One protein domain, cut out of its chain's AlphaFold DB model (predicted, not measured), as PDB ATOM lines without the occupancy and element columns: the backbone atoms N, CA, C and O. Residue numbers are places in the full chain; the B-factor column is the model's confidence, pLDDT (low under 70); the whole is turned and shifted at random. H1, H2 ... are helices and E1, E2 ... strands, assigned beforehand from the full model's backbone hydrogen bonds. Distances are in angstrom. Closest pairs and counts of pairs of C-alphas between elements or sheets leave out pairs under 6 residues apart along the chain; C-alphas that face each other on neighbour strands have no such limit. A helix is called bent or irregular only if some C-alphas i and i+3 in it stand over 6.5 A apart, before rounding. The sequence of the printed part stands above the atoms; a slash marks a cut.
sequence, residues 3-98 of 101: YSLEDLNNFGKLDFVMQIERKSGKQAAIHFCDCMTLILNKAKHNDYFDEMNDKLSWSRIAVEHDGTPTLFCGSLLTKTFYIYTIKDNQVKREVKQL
ATOM      1  N   TYR A   3    -109.457 174.291 -62.817       73.44
ATOM      2  CA  TYR A   3    -108.286 173.487 -62.492       73.44
ATOM      3  C   TYR A   3    -108.467 172.830 -61.124       73.44
ATOM      4  O   TYR A   3    -109.023 173.423 -60.197       73.44
ATOM      5  N   SER A   4    -108.021 171.583 -61.013       70.50
ATOM      6  CA  SER A   4    -107.997 170.851 -59.747       70.50
ATOM      7  C   SER A   4    -106.655 171.063 -59.066       70.50
ATOM      8  O   SER A   4    -105.619 171.052 -59.730       70.50
ATOM      9  N   LEU A   5    -106.682 171.238 -57.749       66.81
ATOM     10  CA  LEU A   5    -105.491 171.411 -56.932       66.81
ATOM     11  C   LEU A   5    -105.459 170.284 -55.905       66.81
ATOM     12  O   LEU A   5    -106.447 170.032 -55.216       66.81
ATOM     13  N   GLU A   6    -104.331 169.589 -55.829       62.31
ATOM     14  CA  GLU A   6    -104.120 168.564 -54.804       62.31
ATOM     15  C   GLU A   6    -103.751 169.202 -53.457       62.31
ATOM     16  O   GLU A   6    -104.153 168.692 -52.420       62.31
ATOM     17  N   ASP A   7    -103.060 170.348 -53.471       62.22
ATOM     18  CA  ASP A   7    -102.771 171.158 -52.285       62.22
ATOM     19  C   ASP A   7    -102.510 172.637 -52.665       62.22
ATOM     20  O   ASP A   7    -102.331 172.971 -53.841       62.22
ATOM     21  N   LEU A   8    -102.489 173.540 -51.674       60.56
ATOM     22  CA  LEU A   8    -102.192 174.970 -51.872       60.56
ATOM     23  C   LEU A   8    -100.711 175.253 -52.192       60.56
ATOM     24  O   LEU A   8    -100.385 176.313 -52.703       60.56
ATOM     25  N   ASN A   9     -99.776 174.355 -51.905       57.88
ATOM     26  CA  ASN A   9     -98.369 174.530 -52.283       57.88
ATOM     27  C   ASN A   9     -98.113 174.131 -53.753       57.88
ATOM     28  O   ASN A   9     -97.125 174.546 -54.360       57.88
ATOM     29  N   ASN A  10     -99.044 173.398 -54.365       60.47
ATOM     30  CA  ASN A  10     -99.015 172.921 -55.742       60.47
ATOM     31  C   ASN A  10     -99.300 174.025 -56.782       60.47
ATOM     32  O   ASN A  10     -99.198 173.769 -57.985       60.47
ATOM     33  N   PHE A  11     -99.586 175.266 -56.359       59.44
ATOM     34  CA  PHE A  11     -99.694 176.425 -57.262       59.44
ATOM     35  C   PHE A  11     -98.397 176.751 -58.003       59.44
ATOM     36  O   PHE A  11     -98.444 177.373 -59.061       59.44
ATOM     37  N   GLY A  12     -97.246 176.313 -57.483       55.03
ATOM     38  CA  GLY A  12     -95.936 176.519 -58.107       55.03
ATOM     39  C   GLY A  12     -95.721 175.763 -59.422       55.03
ATOM     40  O   GLY A  12     -94.659 175.891 -60.030       55.03
ATOM     41  N   LYS A  13     -96.698 174.974 -59.890       62.66
ATOM     42  CA  LYS A  13     -96.623 174.318 -61.196       62.66
ATOM     43  C   LYS A  13     -96.720 175.384 -62.291       62.66
ATOM     44  O   LYS A  13     -97.812 175.778 -62.688       62.66
ATOM     45  N   LEU A  14     -95.558 175.821 -62.786       62.28
ATOM     46  CA  LEU A  14     -95.349 176.656 -63.981       62.28
ATOM     47  C   LEU A  14     -96.334 176.338 -65.123       62.28
ATOM     48  O   LEU A  14     -96.826 177.251 -65.783       62.28
ATOM     49  N   ASP A  15     -96.691 175.063 -65.293       77.56
ATOM     50  CA  ASP A  15     -97.676 174.595 -66.272       77.56
ATOM     51  C   ASP A  15     -99.044 175.278 -66.158       77.56
ATOM     52  O   ASP A  15     -99.721 175.480 -67.168       77.56
ATOM     53  N   PHE A  16     -99.473 175.645 -64.951       81.00
ATOM     54  CA  PHE A  16    -100.772 176.264 -64.733       81.00
ATOM     55  C   PHE A  16    -100.785 177.723 -65.207       81.00
ATOM     56  O   PHE A  16    -101.650 178.119 -65.992       81.00
ATOM     57  N   VAL A  17     -99.764 178.489 -64.823       87.12
ATOM     58  CA  VAL A  17     -99.570 179.876 -65.270       87.12
ATOM     59  C   VAL A  17     -99.400 179.929 -66.789       87.12
ATOM     60  O   VAL A  17    -100.044 180.737 -67.454       87.12
ATOM     61  N   MET A  18     -98.627 179.001 -67.363       88.06
ATOM     62  CA  MET A  18     -98.463 178.893 -68.815       88.06
ATOM     63  C   MET A  18     -99.780 178.593 -69.538       88.06
ATOM     64  O   MET A  18    -100.003 179.079 -70.648       88.06
ATOM     65  N   GLN A  19    -100.673 177.796 -68.946       88.25
ATOM     66  CA  GLN A  19    -101.992 177.547 -69.530       88.25
ATOM     67  C   GLN A  19    -102.882 178.789 -69.514       88.25
ATOM     68  O   GLN A  19    -103.595 179.016 -70.492       88.25
ATOM     69  N   ILE A  20    -102.837 179.583 -68.440       89.81
ATOM     70  CA  ILE A  20    -103.556 180.860 -68.366       89.81
ATOM     71  C   ILE A  20    -102.995 181.822 -69.415       89.81
ATOM     72  O   ILE A  20    -103.763 182.376 -70.194       89.81
ATOM     73  N   GLU A  21    -101.670 181.949 -69.517       93.31
ATOM     74  CA  GLU A  21    -101.029 182.814 -70.513       93.31
ATOM     75  C   GLU A  21    -101.428 182.433 -71.942       93.31
ATOM     76  O   GLU A  21    -101.802 183.295 -72.736       93.31
ATOM     77  N   ARG A  22    -101.416 181.136 -72.271       91.94
ATOM     78  CA  ARG A  22    -101.792 180.646 -73.607       91.94
ATOM     79  C   ARG A  22    -103.258 180.896 -73.955       91.94
ATOM     80  O   ARG A  22    -103.564 181.091 -75.127       91.94
ATOM     81  N   LYS A  23    -104.164 180.829 -72.977       92.00
ATOM     82  CA  LYS A  23    -105.616 180.919 -73.210       92.00
ATOM     83  C   LYS A  23    -106.173 182.330 -73.055       92.00
ATOM     84  O   LYS A  23    -107.137 182.668 -73.732       92.00
ATOM     85  N   SER A  24    -105.582 183.125 -72.172       93.75
ATOM     86  CA  SER A  24    -106.113 184.418 -71.723       93.75
ATOM     87  C   SER A  24    -105.092 185.555 -71.817       93.75
ATOM     88  O   SER A  24    -105.428 186.713 -71.583       93.75
ATOM     89  N   GLY A  25    -103.854 185.253 -72.215       95.06
ATOM     90  CA  GLY A  25    -102.798 186.229 -72.446       95.06
ATOM     91  C   GLY A  25    -101.912 186.486 -71.228       95.06
ATOM     92  O   GLY A  25    -102.236 186.165 -70.083       95.06
ATOM     93  N   LYS A  26    -100.762 187.114 -71.488       95.31
ATOM     94  CA  LYS A  26     -99.725 187.385 -70.485       95.31
ATOM     95  C   LYS A  26    -100.220 188.226 -69.307       95.31
ATOM     96  O   LYS A  26     -99.835 187.964 -68.174       95.31
ATOM     97  N   GLN A  27    -101.088 189.206 -69.560       95.69
ATOM     98  CA  GLN A  27    -101.631 190.060 -68.499       95.69
ATOM     99  C   GLN A  27    -102.513 189.274 -67.525       95.69
ATOM    100  O   GLN A  27    -102.371 189.442 -66.320       95.69
ATOM    101  N   ALA A  28    -103.344 188.354 -68.026       93.56
ATOM    102  CA  ALA A  28    -104.143 187.476 -67.174       93.56
ATOM    103  C   ALA A  28    -103.258 186.551 -66.323       93.56
ATOM    104  O   ALA A  28    -103.527 186.339 -65.146       93.56
ATOM    105  N   ALA A  29    -102.164 186.034 -66.888       92.19
ATOM    106  CA  ALA A  29    -101.215 185.211 -66.140       92.19
ATOM    107  C   ALA A  29    -100.487 185.996 -65.034       92.19
ATOM    108  O   ALA A  29    -100.330 185.483 -63.929       92.19
ATOM    109  N   ILE A  30    -100.079 187.243 -65.303       92.62
ATOM    110  CA  ILE A  30     -99.482 188.134 -64.293       92.62
ATOM    111  C   ILE A  30    -100.497 188.428 -63.187       92.62
ATOM    112  O   ILE A  30    -100.202 188.204 -62.016       92.62
ATOM    113  N   HIS A  31    -101.710 188.842 -63.559       93.06
ATOM    114  CA  HIS A  31    -102.762 189.162 -62.599       93.06
ATOM    115  C   HIS A  31    -103.122 187.958 -61.717       93.06
ATOM    116  O   HIS A  31    -103.273 188.095 -60.502       93.06
ATOM    117  N   PHE A  32    -103.173 186.760 -62.304       91.19
ATOM    118  CA  PHE A  32    -103.324 185.513 -61.563       91.19
ATOM    119  C   PHE A  32    -102.198 185.313 -60.534       91.19
ATOM    120  O   PHE A  32    -102.475 185.014 -59.373       91.19
ATOM    121  N   CYS A  33    -100.931 185.498 -60.919       89.81
ATOM    122  CA  CYS A  33     -99.790 185.367 -60.008       89.81
ATOM    123  C   CYS A  33     -99.842 186.372 -58.847       89.81
ATOM    124  O   CYS A  33     -99.578 185.994 -57.700       89.81
ATOM    125  N   ASP A  34    -100.215 187.622 -59.115       90.69
ATOM    126  CA  ASP A  34    -100.369 188.661 -58.090       90.69
ATOM    127  C   ASP A  34    -101.471 188.280 -57.089       90.69
ATOM    128  O   ASP A  34    -101.275 188.301 -55.870       90.69
ATOM    129  N   CYS A  35    -102.610 187.827 -57.615       90.19
ATOM    130  CA  CYS A  35    -103.736 187.315 -56.844       90.19
ATOM    131  C   CYS A  35    -103.346 186.132 -55.944       90.19
ATOM    132  O   CYS A  35    -103.668 186.101 -54.752       90.19
ATOM    133  N   MET A  36    -102.623 185.156 -56.492       85.56
ATOM    134  CA  MET A  36    -102.174 183.991 -55.731       85.56
ATOM    135  C   MET A  36    -101.141 184.358 -54.665       85.56
ATOM    136  O   MET A  36    -101.188 183.829 -53.554       85.56
ATOM    137  N   THR A  37    -100.251 185.308 -54.957       86.50
ATOM    138  CA  THR A  37     -99.286 185.837 -53.981       86.50
ATOM    139  C   THR A  37    -100.003 186.469 -52.788       86.50
ATOM    140  O   THR A  37     -99.639 186.216 -51.638       86.50
ATOM    141  N   LEU A  38    -101.065 187.239 -53.041       86.31
ATOM    142  CA  LEU A  38    -101.903 187.825 -51.994       86.31
ATOM    143  C   LEU A  38    -102.545 186.752 -51.097       86.31
ATOM    144  O   LEU A  38    -102.520 186.883 -49.870       86.31
ATOM    145  N   ILE A  39    -103.098 185.690 -51.694       81.88
ATOM    146  CA  ILE A  39    -103.692 184.562 -50.960       81.88
ATOM    147  C   ILE A  39    -102.653 183.879 -50.069       81.88
ATOM    148  O   ILE A  39    -102.884 183.717 -48.871       81.88
ATOM    149  N   LEU A  40    -101.500 183.514 -50.634       79.25
ATOM    150  CA  LEU A  40    -100.439 182.804 -49.915       79.25
ATOM    151  C   LEU A  40     -99.866 183.641 -48.768       79.25
ATOM    152  O   LEU A  40     -99.603 183.114 -47.688       79.25
ATOM    153  N   ASN A  41     -99.717 184.953 -48.962       80.50
ATOM    154  CA  ASN A  41     -99.285 185.853 -47.896       80.50
ATOM    155  C   ASN A  41    -100.307 185.918 -46.753       80.50
ATOM    156  O   ASN A  41     -99.913 185.924 -45.590       80.50
ATOM    157  N   LYS A  42    -101.614 185.915 -47.047       78.12
ATOM    158  CA  LYS A  42    -102.652 185.857 -46.003       78.12
ATOM    159  C   LYS A  42    -102.660 184.523 -45.256       78.12
ATOM    160  O   LYS A  42    -102.819 184.540 -44.041       78.12
ATOM    161  N   ALA A  43    -102.446 183.411 -45.959       73.81
ATOM    162  CA  ALA A  43    -102.363 182.075 -45.365       73.81
ATOM    163  C   ALA A  43    -101.163 181.915 -44.413       73.81
ATOM    164  O   ALA A  43    -101.247 181.224 -43.409       73.81
ATOM    165  N   LYS A  44    -100.029 182.571 -44.696       72.19
ATOM    166  CA  LYS A  44     -98.816 182.482 -43.858       72.19
ATOM    167  C   LYS A  44     -98.915 183.193 -42.507       72.19
ATOM    168  O   LYS A  44     -98.102 182.919 -41.627       72.19
ATOM    169  N   HIS A  45     -99.825 184.151 -42.365       68.75
ATOM    170  CA  HIS A  45     -99.846 185.081 -41.232       68.75
ATOM    171  C   HIS A  45    -101.141 185.029 -40.414       68.75
ATOM    172  O   HIS A  45    -101.340 185.875 -39.545       68.75
ATOM    173  N   ASN A  46    -102.040 184.091 -40.705       61.06
ATOM    174  CA  ASN A  46    -103.348 183.997 -40.069       61.06
ATOM    175  C   ASN A  46    -103.861 182.552 -40.173       61.06
ATOM    176  O   ASN A  46    -103.456 181.851 -41.096       61.06
ATOM    177  N   ASP A  47    -104.828 182.163 -39.340       65.25
ATOM    178  CA  ASP A  47    -105.562 180.877 -39.404       65.25
ATOM    179  C   ASP A  47    -106.473 180.794 -40.660       65.25
ATOM    180  O   ASP A  47    -107.461 180.060 -40.743       65.25
ATOM    181  N   TYR A  48    -106.194 181.641 -41.655       61.69
ATOM    182  CA  TYR A  48    -106.846 181.654 -42.949       61.69
ATOM    183  C   TYR A  48    -106.436 180.372 -43.673       61.69
ATOM    184  O   TYR A  48    -105.249 180.160 -43.902       61.69
ATOM    185  N   PHE A  49    -107.425 179.576 -44.087       65.69
ATOM    186  CA  PHE A  49    -107.257 178.295 -44.784       65.69
ATOM    187  C   PHE A  49    -106.862 177.088 -43.917       65.69
ATOM    188  O   PHE A  49    -106.479 176.064 -44.483       65.69
ATOM    189  N   ASP A  50    -107.013 177.130 -42.590       67.44
ATOM    190  CA  ASP A  50    -106.805 175.943 -41.739       67.44
ATOM    191  C   ASP A  50    -107.670 174.748 -42.167       67.44
ATOM    192  O   ASP A  50    -107.236 173.597 -42.124       67.44
ATOM    193  N   GLU A  51    -108.868 175.013 -42.686       64.38
ATOM    194  CA  GLU A  51    -109.749 174.004 -43.278       64.38
ATOM    195  C   GLU A  51    -109.159 173.275 -44.502       64.38
ATOM    196  O   GLU A  51    -109.649 172.208 -44.869       64.38
ATOM    197  N   MET A  52    -108.125 173.832 -45.142       62.66
ATOM    198  CA  MET A  52    -107.426 173.227 -46.281       62.66
ATOM    199  C   MET A  52    -106.265 172.321 -45.847       62.66
ATOM    200  O   MET A  52    -105.718 171.606 -46.682       62.66
ATOM    201  N   ASN A  53    -105.909 172.309 -44.556       61.56
ATOM    202  CA  ASN A  53    -104.895 171.406 -43.996       61.56
ATOM    203  C   ASN A  53    -105.458 170.013 -43.642       61.56
ATOM    204  O   ASN A  53    -104.707 169.123 -43.232       61.56
ATOM    205  N   ASP A  54    -106.767 169.795 -43.798       63.03
ATOM    206  CA  ASP A  54    -107.402 168.493 -43.586       63.03
ATOM    207  C   ASP A  54    -107.110 167.547 -44.770       63.03
ATOM    208  O   ASP A  54    -107.370 167.875 -45.929       63.03
ATOM    209  N   LYS A  55    -106.603 166.339 -44.490       57.94
ATOM    210  CA  LYS A  55    -106.247 165.323 -45.506       57.94
ATOM    211  C   LYS A  55    -107.442 164.824 -46.325       57.94
ATOM    212  O   LYS A  55    -107.239 164.204 -47.365       57.94
ATOM    213  N   LEU A  56    -108.667 165.049 -45.848       57.44
ATOM    214  CA  LEU A  56    -109.917 164.693 -46.534       57.44
ATOM    215  C   LEU A  56    -110.581 165.892 -47.229       57.44
ATOM    216  O   LEU A  56    -111.752 165.818 -47.619       57.44
ATOM    217  N   SER A  57    -109.852 167.000 -47.378       71.50
ATOM    218  CA  SER A  57    -110.321 168.166 -48.116       71.50
ATOM    219  C   SER A  57    -110.072 168.021 -49.620       71.50
ATOM    220  O   SER A  57    -109.134 167.364 -50.071       71.50
ATOM    221  N   TRP A  58    -110.946 168.621 -50.423       75.62
ATOM    222  CA  TRP A  58    -110.718 168.818 -51.853       75.62
ATOM    223  C   TRP A  58    -110.527 170.302 -52.125       75.62
ATOM    224  O   TRP A  58    -111.105 171.144 -51.433       75.62
ATOM    225  N   SER A  59    -109.760 170.625 -53.167       78.31
ATOM    226  CA  SER A  59    -109.599 172.005 -53.610       78.31
ATOM    227  C   SER A  59    -109.648 172.136 -55.133       78.31
ATOM    228  O   SER A  59    -109.157 171.296 -55.891       78.31
ATOM    229  N   ARG A  60    -110.327 173.180 -55.604       84.06
ATOM    230  CA  ARG A  60    -110.444 173.537 -57.019       84.06
ATOM    231  C   ARG A  60    -110.296 175.037 -57.176       84.06
ATOM    232  O   ARG A  60    -110.659 175.798 -56.286       84.06
ATOM    233  N   ILE A  61    -109.824 175.456 -58.337       87.00
ATOM    234  CA  ILE A  61    -109.705 176.864 -58.692       87.00
ATOM    235  C   ILE A  61    -110.385 177.117 -60.031       87.00
ATOM    236  O   ILE A  61    -110.161 176.411 -61.019       87.00
ATOM    237  N   ALA A  62    -111.253 178.118 -60.044       89.88
ATOM    238  CA  ALA A  62    -111.756 178.718 -61.264       89.88
ATOM    239  C   ALA A  62    -110.960 179.991 -61.534       89.88
ATOM    240  O   ALA A  62    -110.639 180.724 -60.605       89.88
ATOM    241  N   VAL A  63    -110.638 180.243 -62.795       90.25
ATOM    242  CA  VAL A  63    -109.921 181.445 -63.227       90.25
ATOM    243  C   VAL A  63    -110.740 182.126 -64.309       90.25
ATOM    244  O   VAL A  63    -111.064 181.497 -65.327       90.25
ATOM    245  N   GLU A  64    -111.090 183.381 -64.065       92.38
ATOM    246  CA  GLU A  64    -111.766 184.252 -65.020       92.38
ATOM    247  C   GLU A  64    -110.843 184.620 -66.190       92.38
ATOM    248  O   GLU A  64    -109.634 184.383 -66.167       92.38
ATOM    249  N   HIS A  65    -111.412 185.182 -67.257       91.06
ATOM    250  CA  HIS A  65    -110.635 185.529 -68.454       91.06
ATOM    251  C   HIS A  65    -109.556 186.595 -68.182       91.06
ATOM    252  O   HIS A  65    -108.552 186.657 -68.882       91.06
ATOM    253  N   ASP A  66    -109.745 187.435 -67.171       91.81
ATOM    254  CA  ASP A  66    -108.786 188.457 -66.745       91.81
ATOM    255  C   ASP A  66    -107.700 187.919 -65.795       91.81
ATOM    256  O   ASP A  66    -106.856 188.686 -65.337       91.81
ATOM    257  N   GLY A  67    -107.716 186.619 -65.486       90.44
ATOM    258  CA  GLY A  67    -106.788 185.991 -64.549       90.44
ATOM    259  C   GLY A  67    -107.262 185.963 -63.098       90.44
ATOM    260  O   GLY A  67    -106.584 185.353 -62.275       90.44
ATOM    261  N   THR A  68    -108.414 186.555 -62.768       92.69
ATOM    262  CA  THR A  68    -108.929 186.579 -61.393       92.69
ATOM    263  C   THR A  68    -109.289 185.162 -60.926       92.69
ATOM    264  O   THR A  68    -110.133 184.507 -61.551       92.69
ATOM    265  N   PRO A  69    -108.687 184.650 -59.835       91.25
ATOM    266  CA  PRO A  69    -109.006 183.330 -59.322       91.25
ATOM    267  C   PRO A  69    -110.156 183.345 -58.305       91.25
ATOM    268  O   PRO A  69    -110.288 184.247 -57.478       91.25
ATOM    269  N   THR A  70    -110.937 182.268 -58.308       91.44
ATOM    270  CA  THR A  70    -111.845 181.875 -57.226       91.44
ATOM    271  C   THR A  70    -111.458 180.483 -56.748       91.44
ATOM    272  O   THR A  70    -111.433 179.542 -57.547       91.44
ATOM    273  N   LEU A  71    -111.164 180.338 -55.456       87.81
ATOM    274  CA  LEU A  71    -110.808 179.053 -54.862       87.81
ATOM    275  C   LEU A  71    -112.025 178.453 -54.177       87.81
ATOM    276  O   LEU A  71    -112.752 179.120 -53.443       87.81
ATOM    277  N   PHE A  72    -112.207 177.165 -54.404       86.12
ATOM    278  CA  PHE A  72    -113.225 176.343 -53.787       86.12
ATOM    279  C   PHE A  72    -112.512 175.270 -52.993       86.12
ATOM    280  O   PHE A  72    -111.681 174.546 -53.545       86.12
ATOM    281  N   CYS A  73    -112.854 175.137 -51.723       82.75
ATOM    282  CA  CYS A  73    -112.393 174.014 -50.931       82.75
ATOM    283  C   CYS A  73    -113.494 173.507 -50.025       82.75
ATOM    284  O   CYS A  73    -114.451 174.211 -49.718       82.75
ATOM    285  N   GLY A  74    -113.388 172.262 -49.605       80.88
ATOM    286  CA  GLY A  74    -114.368 171.703 -48.697       80.88
ATOM    287  C   GLY A  74    -113.895 170.397 -48.112       80.88
ATOM    288  O   GLY A  74    -113.074 169.704 -48.709       80.88
ATOM    289  N   SER A  75    -114.445 170.063 -46.952       76.56
ATOM    290  CA  SER A  75    -114.256 168.763 -46.322       76.56
ATOM    291  C   SER A  75    -115.556 167.983 -46.443       76.56
ATOM    292  O   SER A  75    -116.625 168.434 -46.021       76.56
ATOM    293  N   LEU A  76    -115.470 166.798 -47.050       74.94
ATOM    294  CA  LEU A  76    -116.616 165.894 -47.155       74.94
ATOM    295  C   LEU A  76    -117.040 165.369 -45.776       74.94
ATOM    296  O   LEU A  76    -118.215 165.070 -45.579       74.94
ATOM    297  N   LEU A  77    -116.103 165.306 -44.822       75.94
ATOM    298  CA  LEU A  77    -116.352 164.863 -43.452       75.94
ATOM    299  C   LEU A  77    -117.222 165.865 -42.689       75.94
ATOM    300  O   LEU A  77    -118.238 165.491 -42.108       75.94
ATOM    301  N   THR A  78    -116.842 167.145 -42.713       77.50
ATOM    302  CA  THR A  78    -117.572 168.210 -42.005       77.50
ATOM    303  C   THR A  78    -118.722 168.788 -42.821       77.50
ATOM    304  O   THR A  78    -119.409 169.692 -42.345       77.50
ATOM    305  N   LYS A  79    -118.918 168.316 -44.063       82.19
ATOM    306  CA  LYS A  79    -119.927 168.826 -45.006       82.19
ATOM    307  C   LYS A  79    -119.876 170.350 -45.168       82.19
ATOM    308  O   LYS A  79    -120.890 170.996 -45.437       82.19
ATOM    309  N   THR A  80    -118.688 170.923 -44.994       83.31
ATOM    310  CA  THR A  80    -118.457 172.364 -45.045       83.31
ATOM    311  C   THR A  80    -117.677 172.711 -46.305       83.31
ATOM    312  O   THR A  80    -116.695 172.055 -46.650       83.31
ATOM    313  N   PHE A  81    -118.142 173.752 -46.984       85.19
ATOM    314  CA  PHE A  81    -117.648 174.263 -48.251       85.19
ATOM    315  C   PHE A  81    -117.244 175.716 -48.053       85.19
ATOM    316  O   PHE A  81    -117.982 176.499 -47.457       85.19
ATOM    317  N   TYR A  82    -116.098 176.084 -48.594       85.75
ATOM    318  CA  TYR A  82    -115.534 177.413 -48.513       85.75
ATOM    319  C   TYR A  82    -115.285 177.933 -49.921       85.75
ATOM    320  O   TYR A  82    -114.802 177.211 -50.800       85.75
ATOM    321  N   ILE A  83    -115.635 179.197 -50.130       88.88
ATOM    322  CA  ILE A  83    -115.406 179.903 -51.385       88.88
ATOM    323  C   ILE A  83    -114.587 181.142 -51.070       88.88
ATOM    324  O   ILE A  83    -114.979 181.972 -50.249       88.88
ATOM    325  N   TYR A  84    -113.454 181.261 -51.743       87.69
ATOM    326  CA  TYR A  84    -112.538 182.375 -51.613       87.69
ATOM    327  C   TYR A  84    -112.503 183.149 -52.916       87.69
ATOM    328  O   TYR A  84    -112.114 182.618 -53.956       87.69
ATOM    329  N   THR A  85    -112.907 184.409 -52.848       90.75
ATOM    330  CA  THR A  85    -112.914 185.326 -53.990       90.75
ATOM    331  C   THR A  85    -111.957 186.475 -53.729       90.75
ATOM    332  O   THR A  85    -111.815 186.927 -52.589       90.75
ATOM    333  N   ILE A  86    -111.294 186.947 -54.782       87.62
ATOM    334  CA  ILE A  86    -110.454 188.142 -54.722       87.62
ATOM    335  C   ILE A  86    -111.207 189.298 -55.356       87.62
ATOM    336  O   ILE A  86    -111.695 189.193 -56.478       87.62
ATOM    337  N   LYS A  87    -111.286 190.409 -54.628       82.19
ATOM    338  CA  LYS A  87    -111.830 191.664 -55.130       82.19
ATOM    339  C   LYS A  87    -111.070 192.825 -54.502       82.19
ATOM    340  O   LYS A  87    -110.930 192.858 -53.284       82.19
ATOM    341  N   ASP A  88    -110.568 193.751 -55.318       80.69
ATOM    342  CA  ASP A  88    -109.890 194.976 -54.865       80.69
ATOM    343  C   ASP A  88    -108.761 194.720 -53.835       80.69
ATOM    344  O   ASP A  88    -108.698 195.356 -52.784       80.69
ATOM    345  N   ASN A  89    -107.881 193.742 -54.098       77.12
ATOM    346  CA  ASN A  89    -106.824 193.278 -53.178       77.12
ATOM    347  C   ASN A  89    -107.315 192.742 -51.818       77.12
ATOM    348  O   ASN A  89    -106.537 192.589 -50.870       77.12
ATOM    349  N   GLN A  90    -108.595 192.404 -51.707       82.44
ATOM    350  CA  GLN A  90    -109.163 191.743 -50.542       82.44
ATOM    351  C   GLN A  90    -109.576 190.318 -50.896       82.44
ATOM    352  O   GLN A  90    -110.126 190.053 -51.961       82.44
ATOM    353  N   VAL A  91    -109.315 189.394 -49.969       83.69
ATOM    354  CA  VAL A  91    -109.767 188.005 -50.072       83.69
ATOM    355  C   VAL A  91    -111.022 187.865 -49.226       83.69
ATOM    356  O   VAL A  91    -110.949 187.907 -47.994       83.69
ATOM    357  N   LYS A  92    -112.169 187.691 -49.874       88.00
ATOM    358  CA  LYS A  92    -113.440 187.408 -49.210       88.00
ATOM    359  C   LYS A  92    -113.600 185.897 -49.063       88.00
ATOM    360  O   LYS A  92    -113.445 185.168 -50.039       88.00
ATOM    361  N   ARG A  93    -113.933 185.448 -47.849       86.50
ATOM    362  CA  ARG A  93    -114.253 184.052 -47.526       86.50
ATOM    363  C   ARG A  93    -115.754 183.901 -47.300       86.50
ATOM    364  O   ARG A  93    -116.328 184.627 -46.492       86.50
ATOM    365  N   GLU A  94    -116.367 182.936 -47.970       88.81
ATOM    366  CA  GLU A  94    -117.751 182.512 -47.751       88.81
ATOM    367  C   GLU A  94    -117.778 181.058 -47.286       88.81
ATOM    368  O   GLU A  94    -117.039 180.234 -47.819       88.81
ATOM    369  N   VAL A  95    -118.632 180.745 -46.307       86.69
ATOM    370  CA  VAL A  95    -118.796 179.395 -45.748       86.69
ATOM    371  C   VAL A  95    -120.209 178.904 -46.040       86.69
ATOM    372  O   VAL A  95    -121.181 179.614 -45.782       86.69
ATOM    373  N   LYS A  96    -120.329 177.686 -46.563       84.81
ATOM    374  CA  LYS A  96    -121.596 176.989 -46.792       84.81
ATOM    375  C   LYS A  96    -121.539 175.612 -46.146       84.81
ATOM    376  O   LYS A  96    -120.639 174.832 -46.435       84.81
ATOM    377  N   GLN A  97    -122.503 175.302 -45.291       81.31
ATOM    378  CA  GLN A  97    -122.675 173.965 -44.726       81.31
ATOM    379  C   GLN A  97    -123.830 173.269 -45.438       81.31
ATOM    380  O   GLN A  97    -124.890 173.866 -45.621       81.31
ATOM    381  N   LEU A  98    -123.632 172.012 -45.840       71.62
ATOM    382  CA  LEU A  98    -124.751 171.166 -46.245       71.62
ATOM    383  C   LEU A  98    -125.477 170.721 -44.976       71.62
ATOM    384  O   LEU A  98    -125.000 169.846 -44.251       71.62
TER     385      LEU A  98
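This is residues 3 to 98 of the 101 residues of an uncharacterized protein of Lactobacillus sp. wkB10 (UniProt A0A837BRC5). A twisted sheet of five antiparallel strands has one long helix, H3, running slantwise over one face, while no named helix is on the other face. H2 folds back from the first residues of H3, and the short H1 lies near H3, between the small edge strand E1 and H2 along the chain. The printed part has 96 residues, with three named helices and five named strands in the order E1 H1 H2 H3 E2 E3 E4 E5; the sheet runs E1 E2 E3 E4 E5. The class is mixed, helices and strands, in two layers, H3 on one face of the sheet. The whole is compact, with a radius of gyration of the C-alphas of 13.3 A, and elongated, spanning 38 by 24 by 23 A.

Start in the sheet with E2, residues 57 to 63, 20.1 A long, and E3, residues 69 to 75, 20.2 A. E4, residues 80 to 87, runs 22.8 A, and E5, residues 90 to 97, runs 23.1 A to C-alpha 97 at (-122.675, 173.965, -44.726). E1 is residues 3 to 5; find C-alpha 3 at (-108.286, 173.487, -62.492). H3, residues 26 to 44, runs 27.1 A from C-alpha 26 at (-99.725, 187.385, -70.485). H2 is residues 14 to 24, 15.4 A long. H1, residues 8 to 12, is only just irregular: C-alphas 9 and 12 are 6.6 A apart.

E2 E3 E4 E5 form a meander, each strand the antiparallel neighbour of the one before, with a hairpin at each step. Look for N 60 and O 72 at 2.8 A between E2 and E3, N 82 and O 73 at 2.7 A between E3 and E4, and N 94 and O 83 at 2.8 A between E4 and E5. E1 is antiparallel to E2, with N 3 and O 61 at 2.9 A. The sheet is twisted, its C-alphas up to 4.5 A off the best plane. H3 is on the sheet at a height of 8.9 A and over E4, at 52 degrees on the local plane; the closest C-alphas of H3 and E4, Cys 35 and Ile 86, are 7.1 A apart. H2 and H3 form a helical hairpin and touch, through residues 26 to 33 of H3 alone, at a steep tilt of 45 degrees, opposite ways; their closest C-alphas, Glu 21 and Ala 29, are 5.0 A apart. H2 is not on the sheet. H1 and H3 are near each other, with 10 pairs of C-alphas within 10 A. In H2 and H3 every O i to N i+4 pair is within hydrogen-bond range; in H1 0 of 1 is, and 0 of 2 O i to N i+3 pairs.

The two C-alphas farthest apart, Lys 26 and Leu 77, are 38.9 A apart. The printed part has no cut. The link from H3 to E2, residues 45 to 56, is long; the other links are tight. The mean pLDDT of the printed part is 80.0, and residues 5 to 14 and 45 to 56 are under 70.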